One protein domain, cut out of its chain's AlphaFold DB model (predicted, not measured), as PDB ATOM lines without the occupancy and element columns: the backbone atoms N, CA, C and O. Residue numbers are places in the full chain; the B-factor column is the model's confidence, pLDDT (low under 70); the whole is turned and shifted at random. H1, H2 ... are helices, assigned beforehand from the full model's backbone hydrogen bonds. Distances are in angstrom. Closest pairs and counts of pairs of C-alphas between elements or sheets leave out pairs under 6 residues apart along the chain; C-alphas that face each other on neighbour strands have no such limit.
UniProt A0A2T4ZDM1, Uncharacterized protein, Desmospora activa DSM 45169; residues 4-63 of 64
ATOM      1  N   LYS A   4     141.704 125.557 152.674       86.19
ATOM      2  CA  LYS A   4     140.969 126.455 153.574       86.19
ATOM      3  C   LYS A   4     141.535 126.435 154.998       86.19
ATOM      4  O   LYS A   4     141.647 127.487 155.617       86.19
ATOM      5  N   GLN A   5     141.884 125.255 155.511       87.38
ATOM      6  CA  GLN A   5     142.506 125.127 156.832       87.38
ATOM      7  C   GLN A   5     143.924 125.701 156.834       87.38
ATOM      8  O   GLN A   5     144.278 126.420 157.763       87.38
ATOM      9  N   LEU A   6     144.695 125.465 155.767       88.62
ATOM     10  CA  LEU A   6     146.034 126.031 155.608       88.62
ATOM     11  C   LEU A   6     145.994 127.562 155.638       88.62
ATOM     12  O   LEU A   6     146.732 128.172 156.406       88.62
ATOM     13  N   GLN A   7     145.088 128.167 154.863       90.56
ATOM     14  CA  GLN A   7     144.858 129.610 154.869       90.56
ATOM     15  C   GLN A   7     144.622 130.131 156.289       90.56
ATOM     16  O   GLN A   7     145.295 131.053 156.737       90.56
ATOM     17  N   GLN A   8     143.656 129.539 156.993       90.62
ATOM     18  CA  GLN A   8     143.251 129.995 158.321       90.62
ATOM     19  C   GLN A   8     144.393 129.887 159.333       90.62
ATOM     20  O   GLN A   8     144.621 130.818 160.101       90.62
ATOM     21  N   GLN A   9     145.124 128.775 159.327       90.06
ATOM     22  CA  GLN A   9     146.186 128.548 160.301       90.06
ATOM     23  C   GLN A   9     147.418 129.416 160.036       90.06
ATOM     24  O   GLN A   9     147.997 129.935 160.984       90.06
ATOM     25  N   VAL A  10     147.801 129.621 158.772       91.00
ATOM     26  CA  VAL A  10     148.920 130.511 158.420       91.00
ATOM     27  C   VAL A  10     148.602 131.959 158.784       91.00
ATOM     28  O   VAL A  10     149.459 132.641 159.343       91.00
ATOM     29  N   VAL A  11     147.379 132.424 158.506       90.88
ATOM     30  CA  VAL A  11     146.941 133.775 158.892       90.88
ATOM     31  C   VAL A  11     146.966 133.928 160.413       90.88
ATOM     32  O   VAL A  11     147.632 134.834 160.905       90.88
ATOM     33  N   LYS A  12     146.364 132.987 161.155       90.56
ATOM     34  CA  LYS A  12     146.378 132.989 162.628       90.56
ATOM     35  C   LYS A  12     147.804 132.980 163.187       90.56
ATOM     36  O   LYS A  12     148.114 133.725 164.108       90.56
ATOM     37  N   LEU A  13     148.700 132.163 162.631       89.56
ATOM     38  CA  LEU A  13     150.100 132.119 163.057       89.56
ATOM     39  C   LEU A  13     150.803 133.466 162.828       89.56
ATOM     40  O   LEU A  13     151.521 133.925 163.714       89.56
ATOM     41  N   LYS A  14     150.578 134.125 161.683       88.50
ATOM     42  CA  LYS A  14     151.120 135.470 161.428       88.50
ATOM     43  C   LYS A  14     150.561 136.514 162.395       88.50
ATOM     44  O   LYS A  14     151.330 137.338 162.876       88.50
ATOM     45  N   GLU A  15     149.268 136.467 162.709       90.44
ATOM     46  CA  GLU A  15     148.643 137.349 163.706       90.44
ATOM     47  C   GLU A  15     149.294 137.181 165.084       90.44
ATOM     48  O   GLU A  15     149.765 138.159 165.657       90.44
ATOM     49  N   LEU A  16     149.444 135.941 165.563       89.00
ATOM     50  CA  LEU A  16     150.082 135.648 166.853       89.00
ATOM     51  C   LEU A  16     151.539 136.131 166.927       89.00
ATOM     52  O   LEU A  16     152.002 136.556 167.989       89.00
ATOM     53  N   VAL A  17     152.274 136.059 165.815       88.19
ATOM     54  CA  VAL A  17     153.645 136.583 165.725       88.19
ATOM     55  C   VAL A  17     153.648 138.114 165.727       88.19
ATOM     56  O   VAL A  17     154.440 138.717 166.450       88.19
ATOM     57  N   ASN A  18     152.739 138.752 164.984       87.81
ATOM     58  CA  ASN A  18     152.622 140.213 164.913       87.81
ATOM     59  C   ASN A  18     152.184 140.838 166.244       87.81
ATOM     60  O   ASN A  18     152.692 141.887 166.632       87.81
ATOM     61  N   GLU A  19     151.280 140.180 166.968       90.56
ATOM     62  CA  GLU A  19     150.860 140.565 168.322       90.56
ATOM     63  C   GLU A  19     151.950 140.288 169.372       90.56
ATOM     64  O   GLU A  19     151.844 140.698 170.529       90.56
ATOM     65  N   GLY A  20     153.028 139.597 168.985       86.81
ATOM     66  CA  GLY A  20     154.138 139.250 169.862       86.81
ATOM     67  C   GLY A  20     153.783 138.203 170.918       86.81
ATOM     68  O   GLY A  20     154.512 138.106 171.910       86.81
ATOM     69  N   ILE A  21     152.698 137.445 170.711       87.31
ATOM     70  CA  ILE A  21     152.298 136.283 171.521       87.31
ATOM     71  C   ILE A  21     153.259 135.125 171.251       87.31
ATOM     72  O   ILE A  21     153.753 134.491 172.180       87.31
ATOM     73  N   VAL A  22     153.570 134.889 169.974       84.94
ATOM     74  CA  VAL A  22     154.632 133.972 169.556       84.94
ATOM     75  C   VAL A  22     155.871 134.794 169.239       84.94
ATOM     76  O   VAL A  22     155.853 135.665 168.371       84.94
ATOM     77  N   ARG A  23     156.966 134.517 169.945       84.75
ATOM     78  CA  ARG A  23     158.267 135.146 169.705       84.75
ATOM     79  C   ARG A  23     159.291 134.071 169.421       84.75
ATOM     80  O   ARG A  23     159.335 133.056 170.109       84.75
ATOM     81  N   PHE A  24     160.133 134.326 168.432       83.38
ATOM     82  CA  PHE A  24     161.263 133.468 168.130       83.38
ATOM     83  C   PHE A  24     162.557 134.163 168.554       83.38
ATOM     84  O   PHE A  24     162.746 135.348 168.269       83.38
ATOM     85  N   GLU A  25     163.452 133.437 169.222       83.44
ATOM     86  CA  GLU A  25     164.802 133.931 169.500       83.44
ATOM     87  C   GLU A  25     165.579 134.082 168.187       83.44
ATOM     88  O   GLU A  25     165.519 133.207 167.326       83.44
ATOM     89  N   LYS A  26     166.286 135.203 167.994       79.56
ATOM     90  CA  LYS A  26     167.071 135.434 166.772       79.56
ATOM     91  C   LYS A  26     168.487 134.852 166.923       79.56
ATOM     92  O   LYS A  26     169.118 135.130 167.942       79.56
ATOM     93  N   PRO A  27     169.022 134.144 165.907       77.19
ATOM     94  CA  PRO A  27     168.401 133.830 164.613       77.19
ATOM     95  C   PRO A  27     167.374 132.685 164.705       77.19
ATOM     96  O   PRO A  27     167.606 131.696 165.394       77.19
ATOM     97  N   SER A  28     166.263 132.799 163.966       85.31
ATOM     98  CA  SER A  28     165.210 131.776 163.928       85.31
ATOM     99  C   SER A  28     164.843 131.396 162.502       85.31
ATOM    100  O   SER A  28     164.236 132.181 161.770       85.31
ATOM    101  N   VAL A  29     165.101 130.130 162.174       87.81
ATOM    102  CA  VAL A  29     164.669 129.486 160.924       87.81
ATOM    103  C   VAL A  29     163.145 129.559 160.756       87.81
ATOM    104  O   VAL A  29     162.645 129.644 159.642       87.81
ATOM    105  N   PHE A  30     162.390 129.572 161.858       87.44
ATOM    106  CA  PHE A  30     160.930 129.670 161.837       87.44
ATOM    107  C   PHE A  30     160.431 131.065 161.452       87.44
ATOM    108  O   PHE A  30     159.441 131.176 160.732       87.44
ATOM    109  N   SER A  31     161.130 132.116 161.893       85.81
ATOM    110  CA  SER A  31     160.816 133.494 161.502       85.81
ATOM    111  C   SER A  31     161.056 133.689 160.005       85.81
ATOM    112  O   SER A  31     160.171 134.159 159.298       85.81
ATOM    113  N   GLU A  32     162.217 133.248 159.514       89.00
ATOM    114  CA  GLU A  32     162.577 133.328 158.092       89.00
ATOM    115  C   GLU A  32     161.615 132.508 157.220       89.00
ATOM    116  O   GLU A  32     161.145 132.971 156.181       89.00
ATOM    117  N   ALA A  33     161.259 131.297 157.653       90.75
ATOM    118  CA  ALA A  33     160.311 130.454 156.932       90.75
ATOM    119  C   ALA A  33     158.911 131.091 156.840       90.75
ATOM    120  O   ALA A  33     158.273 131.011 155.792       90.75
ATOM    121  N   LEU A  34     158.440 131.759 157.902       89.38
ATOM    122  CA  LEU A  34     157.137 132.430 157.912       89.38
ATOM    123  C   LEU A  34     157.106 133.686 157.022       89.38
ATOM    124  O   LEU A  34     156.074 133.988 156.412       89.38
ATOM    125  N   GLU A  35     158.226 134.405 156.923       89.25
ATOM    126  CA  GLU A  35     158.397 135.544 156.011       89.25
ATOM    127  C   GLU A  35     158.375 135.111 154.537       89.25
ATOM    128  O   GLU A  35     157.830 135.825 153.698       89.25
ATOM    129  N   ASN A  36     158.873 133.908 154.232       92.75
ATOM    130  CA  ASN A  36     158.893 133.348 152.877       92.75
ATOM    131  C   ASN A  36     157.528 132.844 152.370       92.75
ATOM    132  O   ASN A  36     157.401 132.493 151.192       92.75
ATOM    133  N   VAL A  37     156.494 132.816 153.218       93.25
ATOM    134  CA  VAL A  37     155.139 132.432 152.797       93.25
ATOM    135  C   VAL A  37     154.531 133.516 151.907       93.25
ATOM    136  O   VAL A  37     154.356 134.664 152.328       93.25
ATOM    137  N   ARG A  38     154.150 133.124 150.689       93.81
ATOM    138  CA  ARG A  38     153.581 133.992 149.654       93.81
ATOM    139  C   ARG A  38     152.058 133.958 149.669       93.81
ATOM    140  O   ARG A  38     151.439 132.941 149.982       93.81
ATOM    141  N   PHE A  39     151.476 135.081 149.267       92.19
ATOM    142  CA  PHE A  39     150.042 135.268 149.101       92.19
ATOM    143  C   PHE A  39     149.769 135.614 147.635       92.19
ATOM    144  O   PHE A  39     150.558 136.328 147.016       92.19
ATOM    145  N   ASP A  40     148.689 135.076 147.080       90.56
ATOM    146  CA  ASP A  40     148.195 135.414 145.753       90.56
ATOM    147  C   ASP A  40     147.551 136.812 145.741       90.56
ATOM    148  O   ASP A  40     147.421 137.486 146.767       90.56
ATOM    149  N   GLU A  41     147.108 137.246 144.561       90.94
ATOM    150  CA  GLU A  41     146.460 138.550 144.359       90.94
ATOM    151  C   GLU A  41     145.141 138.707 145.143       90.94
ATOM    152  O   GLU A  41     144.677 139.824 145.358       90.94
ATOM    153  N   ASN A  42     144.553 137.603 145.613       88.25
ATOM    154  CA  ASN A  42     143.343 137.573 146.434       88.25
ATOM    155  C   ASN A  42     143.651 137.472 147.940       88.25
ATOM    156  O   ASN A  42     142.731 137.293 148.742       88.25
ATOM    157  N   GLY A  43     144.926 137.526 148.339       87.00
ATOM    158  CA  GLY A  43     145.348 137.347 149.727       87.00
ATOM    159  C   GLY A  43     145.243 135.901 150.229       87.00
ATOM    160  O   GLY A  43     145.215 135.671 151.442       87.00
ATOM    161  N   LYS A  44     145.173 134.911 149.333       92.00
ATOM    162  CA  LYS A  44     145.245 133.489 149.687       92.00
ATOM    163  C   LYS A  44     146.687 133.010 149.692       92.00
ATOM    164  O   LYS A  44     147.468 133.334 148.811       92.00
ATOM    165  N   VAL A  45     147.027 132.200 150.676       92.62
ATOM    166  CA  VAL A  45     148.319 131.548 150.827       92.62
ATOM    167  C   VAL A  45     148.551 130.637 149.631       92.62
ATOM    168  O   VAL A  45     147.742 129.753 149.355       92.62
ATOM    169  N   ASP A  46     149.683 130.833 148.961       93.00
ATOM    170  CA  ASP A  46     150.203 129.902 147.966       93.00
ATOM    171  C   ASP A  46     150.737 128.654 148.693       93.00
ATOM    172  O   ASP A  46     151.772 128.747 149.370       93.00
ATOM    173  N   PRO A  47     150.097 127.474 148.566       89.56
ATOM    174  CA  PRO A  47     150.511 126.279 149.298       89.56
ATOM    175  C   PRO A  47     151.933 125.819 148.968       89.56
ATOM    176  O   PRO A  47     152.566 125.162 149.797       89.56
ATOM    177  N   ALA A  48     152.450 126.164 147.781       91.19
ATOM    178  CA  ALA A  48     153.807 125.820 147.365       91.19
ATOM    179  C   ALA A  48     154.877 126.641 148.103       91.19
ATOM    180  O   ALA A  48     156.027 126.216 148.184       91.19
ATOM    181  N   SER A  49     154.503 127.794 148.668       92.44
ATOM    182  CA  SER A  49     155.394 128.629 149.484       92.44
ATOM    183  C   SER A  49     155.482 128.186 150.951       92.44
ATOM    184  O   SER A  49     156.319 128.682 151.699       92.44
ATOM    185  N   VAL A  50     154.633 127.243 151.373       91.31
ATOM    186  CA  VAL A  50     154.580 126.753 152.753       91.31
ATOM    187  C   VAL A  50     155.534 125.573 152.918       91.31
ATOM    188  O   VAL A  50     155.199 124.419 152.618       91.31
ATOM    189  N   ASP A  51     156.730 125.874 153.419       91.38
ATOM    190  CA  ASP A  51     157.788 124.891 153.630       91.38
ATOM    191  C   ASP A  51     157.531 123.962 154.839       91.38
ATOM    192  O   ASP A  51     156.530 124.048 155.560       91.38
ATOM    193  N   LYS A  52     158.463 123.030 155.069       89.56
ATOM    194  CA  LYS A  52     158.385 122.071 156.181       89.56
ATOM    195  C   LYS A  52     158.438 122.723 157.570       89.56
ATOM    196  O   LYS A  52     157.871 122.163 158.502       89.56
ATOM    197  N   HIS A  53     159.107 123.866 157.723       90.88
ATOM    198  CA  HIS A  53     159.244 124.554 159.006       90.88
ATOM    199  C   HIS A  53     157.949 125.278 159.361       90.88
ATOM    200  O   HIS A  53     157.473 125.146 160.485       90.88
ATOM    201  N   VAL A  54     157.321 125.948 158.388       89.44
ATOM    202  CA  VAL A  54     155.985 126.529 158.571       89.44
ATOM    203  C   VAL A  54     154.988 125.423 158.898       89.44
ATOM    204  O   VAL A  54     154.273 125.533 159.886       89.44
ATOM    205  N   ARG A  55     154.993 124.305 158.158       88.56
ATOM    206  CA  ARG A  55     154.119 123.154 158.463       88.56
ATOM    207  C   ARG A  55     154.292 122.635 159.890       88.56
ATOM    208  O   ARG A  55     153.289 122.352 160.536       88.56
ATOM    209  N   ALA A  56     155.526 122.544 160.383       86.00
ATOM    210  CA  ALA A  56     155.792 122.118 161.754       86.00
ATOM    211  C   ALA A  56     155.194 123.085 162.795       86.00
ATOM    212  O   ALA A  56     154.631 122.631 163.788       86.00
ATOM    213  N   LEU A  57     155.249 124.401 162.555       84.25
ATOM    214  CA  LEU A  57     154.607 125.392 163.428       84.25
ATOM    215  C   LEU A  57     153.083 125.257 163.426       84.25
ATOM    216  O   LEU A  57     152.459 125.349 164.479       84.25
ATOM    217  N   LEU A  58     152.483 125.016 162.258       84.44
ATOM    218  CA  LEU A  58     151.031 124.866 162.140       84.44
ATOM    219  C   LEU A  58     150.521 123.667 162.952       84.44
ATOM    220  O   LEU A  58     149.483 123.775 163.596       84.44
ATOM    221  N   THR A  59     151.281 122.567 163.015       76.94
ATOM    222  CA  THR A  59     150.949 121.412 163.869       76.94
ATOM    223  C   THR A  59     150.934 121.761 165.360       76.94
ATOM    224  O   THR A  59     150.115 121.231 166.104       76.94
ATOM    225  N   VAL A  60     151.795 122.677 165.811       67.88
ATOM    226  CA  VAL A  60     151.791 123.150 167.208       67.88
ATOM    227  C   VAL A  60     150.569 124.035 167.480       67.88
ATOM    228  O   VAL A  60     149.962 123.934 168.543       67.88
ATOM    229  N   VAL A  61     150.165 124.864 166.511       62.53
ATOM    230  CA  VAL A  61     148.972 125.726 166.613       62.53
ATOM    231  C   VAL A  61     147.665 124.922 166.580       62.53
ATOM    232  O   VAL A  61     146.682 125.352 167.175       62.53
ATOM    233  N   GLU A  62     147.634 123.755 165.930       56.41
ATOM    234  CA  GLU A  62     146.473 122.847 165.944       56.41
ATOM    235  C   GLU A  62     146.165 122.252 167.333       56.41
ATOM    236  O   GLU A  62     145.049 121.785 167.550       56.41
ATOM    237  N   MET A  63     147.120 122.271 168.271       45.75
ATOM    238  CA  MET A  63     146.954 121.705 169.618       45.75
ATOM    239  C   MET A  63     146.447 122.707 170.674       45.75
ATOM    240  O   MET A  63     146.301 122.314 171.832       45.75
TER     241      MET A  63
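What this domain is: This is residues 4 to 63 of the 64 residues of an uncharacterized protein of Desmospora activa DSM 45169 (UniProt A0A2T4ZDM1). Three helices stand crosswise to one another, H3 packing on both H1 and H2, while H1 and H2 come close to each other. The two links loop out to opposite ends of the model: Glu 25, before H2, and Asn 42, after it, have the two C-alphas farthest apart, at 31.7 A. The printed part has 60 residues, with three named helices in the order H1, H2, H3 and no named strand; its class is all helix. It is compact, with a radius of gyration of the C-alphas of 11.0 A, and spans 31 by 22 by 20 A.

How they stand to each other: Start with H1, residues 4 to 18, and go on to H2, residues 29 to 35: they are close but not clearly touching, and the closest C-alphas, of Lys 14 and Leu 34, are 7.6 A apart. Their lines are only just about perpendicular, at 72 degrees. Go on to H3, residues 52 to 61, which touches H1 at residues 9 to 13 of H1 alone; the closest C-alphas, of Gln 9 and Leu 58, are 6.4 A apart. These two are about perpendicular, at 84 degrees. H3 also touches H2, about perpendicular at 89 degrees, with the closest C-alphas, of Leu 34 and Val 54, 6.0 A apart. In H1, H2 and H3 you will find every O i to N i+4 pair within hydrogen-bond range.

Where its parts are: Find C-alpha 4 at (140.969, 126.455, 153.574); from there H1 runs 21.3 A to C-alpha 18. Next find C-alpha 29 at (164.669, 129.486, 160.924), where H2 begins; it runs 10.0 A to C-alpha 35. H3 runs 14.5 A from C-alpha 52 to C-alpha 61 at (148.972, 125.726, 166.613).

The domain as a whole: From Lys 4 to Met 63 the C-alphas are 17.8 A apart, and the printed part has no cut. The link from H1 to H2 is short, with 10 residues; the link from H2 to H3, residues 36 to 51, is long. Look at the B-factor column: the mean pLDDT of the printed part is 86.4, and residues 60 to 63, of which 60 and 61 belong to H3, are under 70.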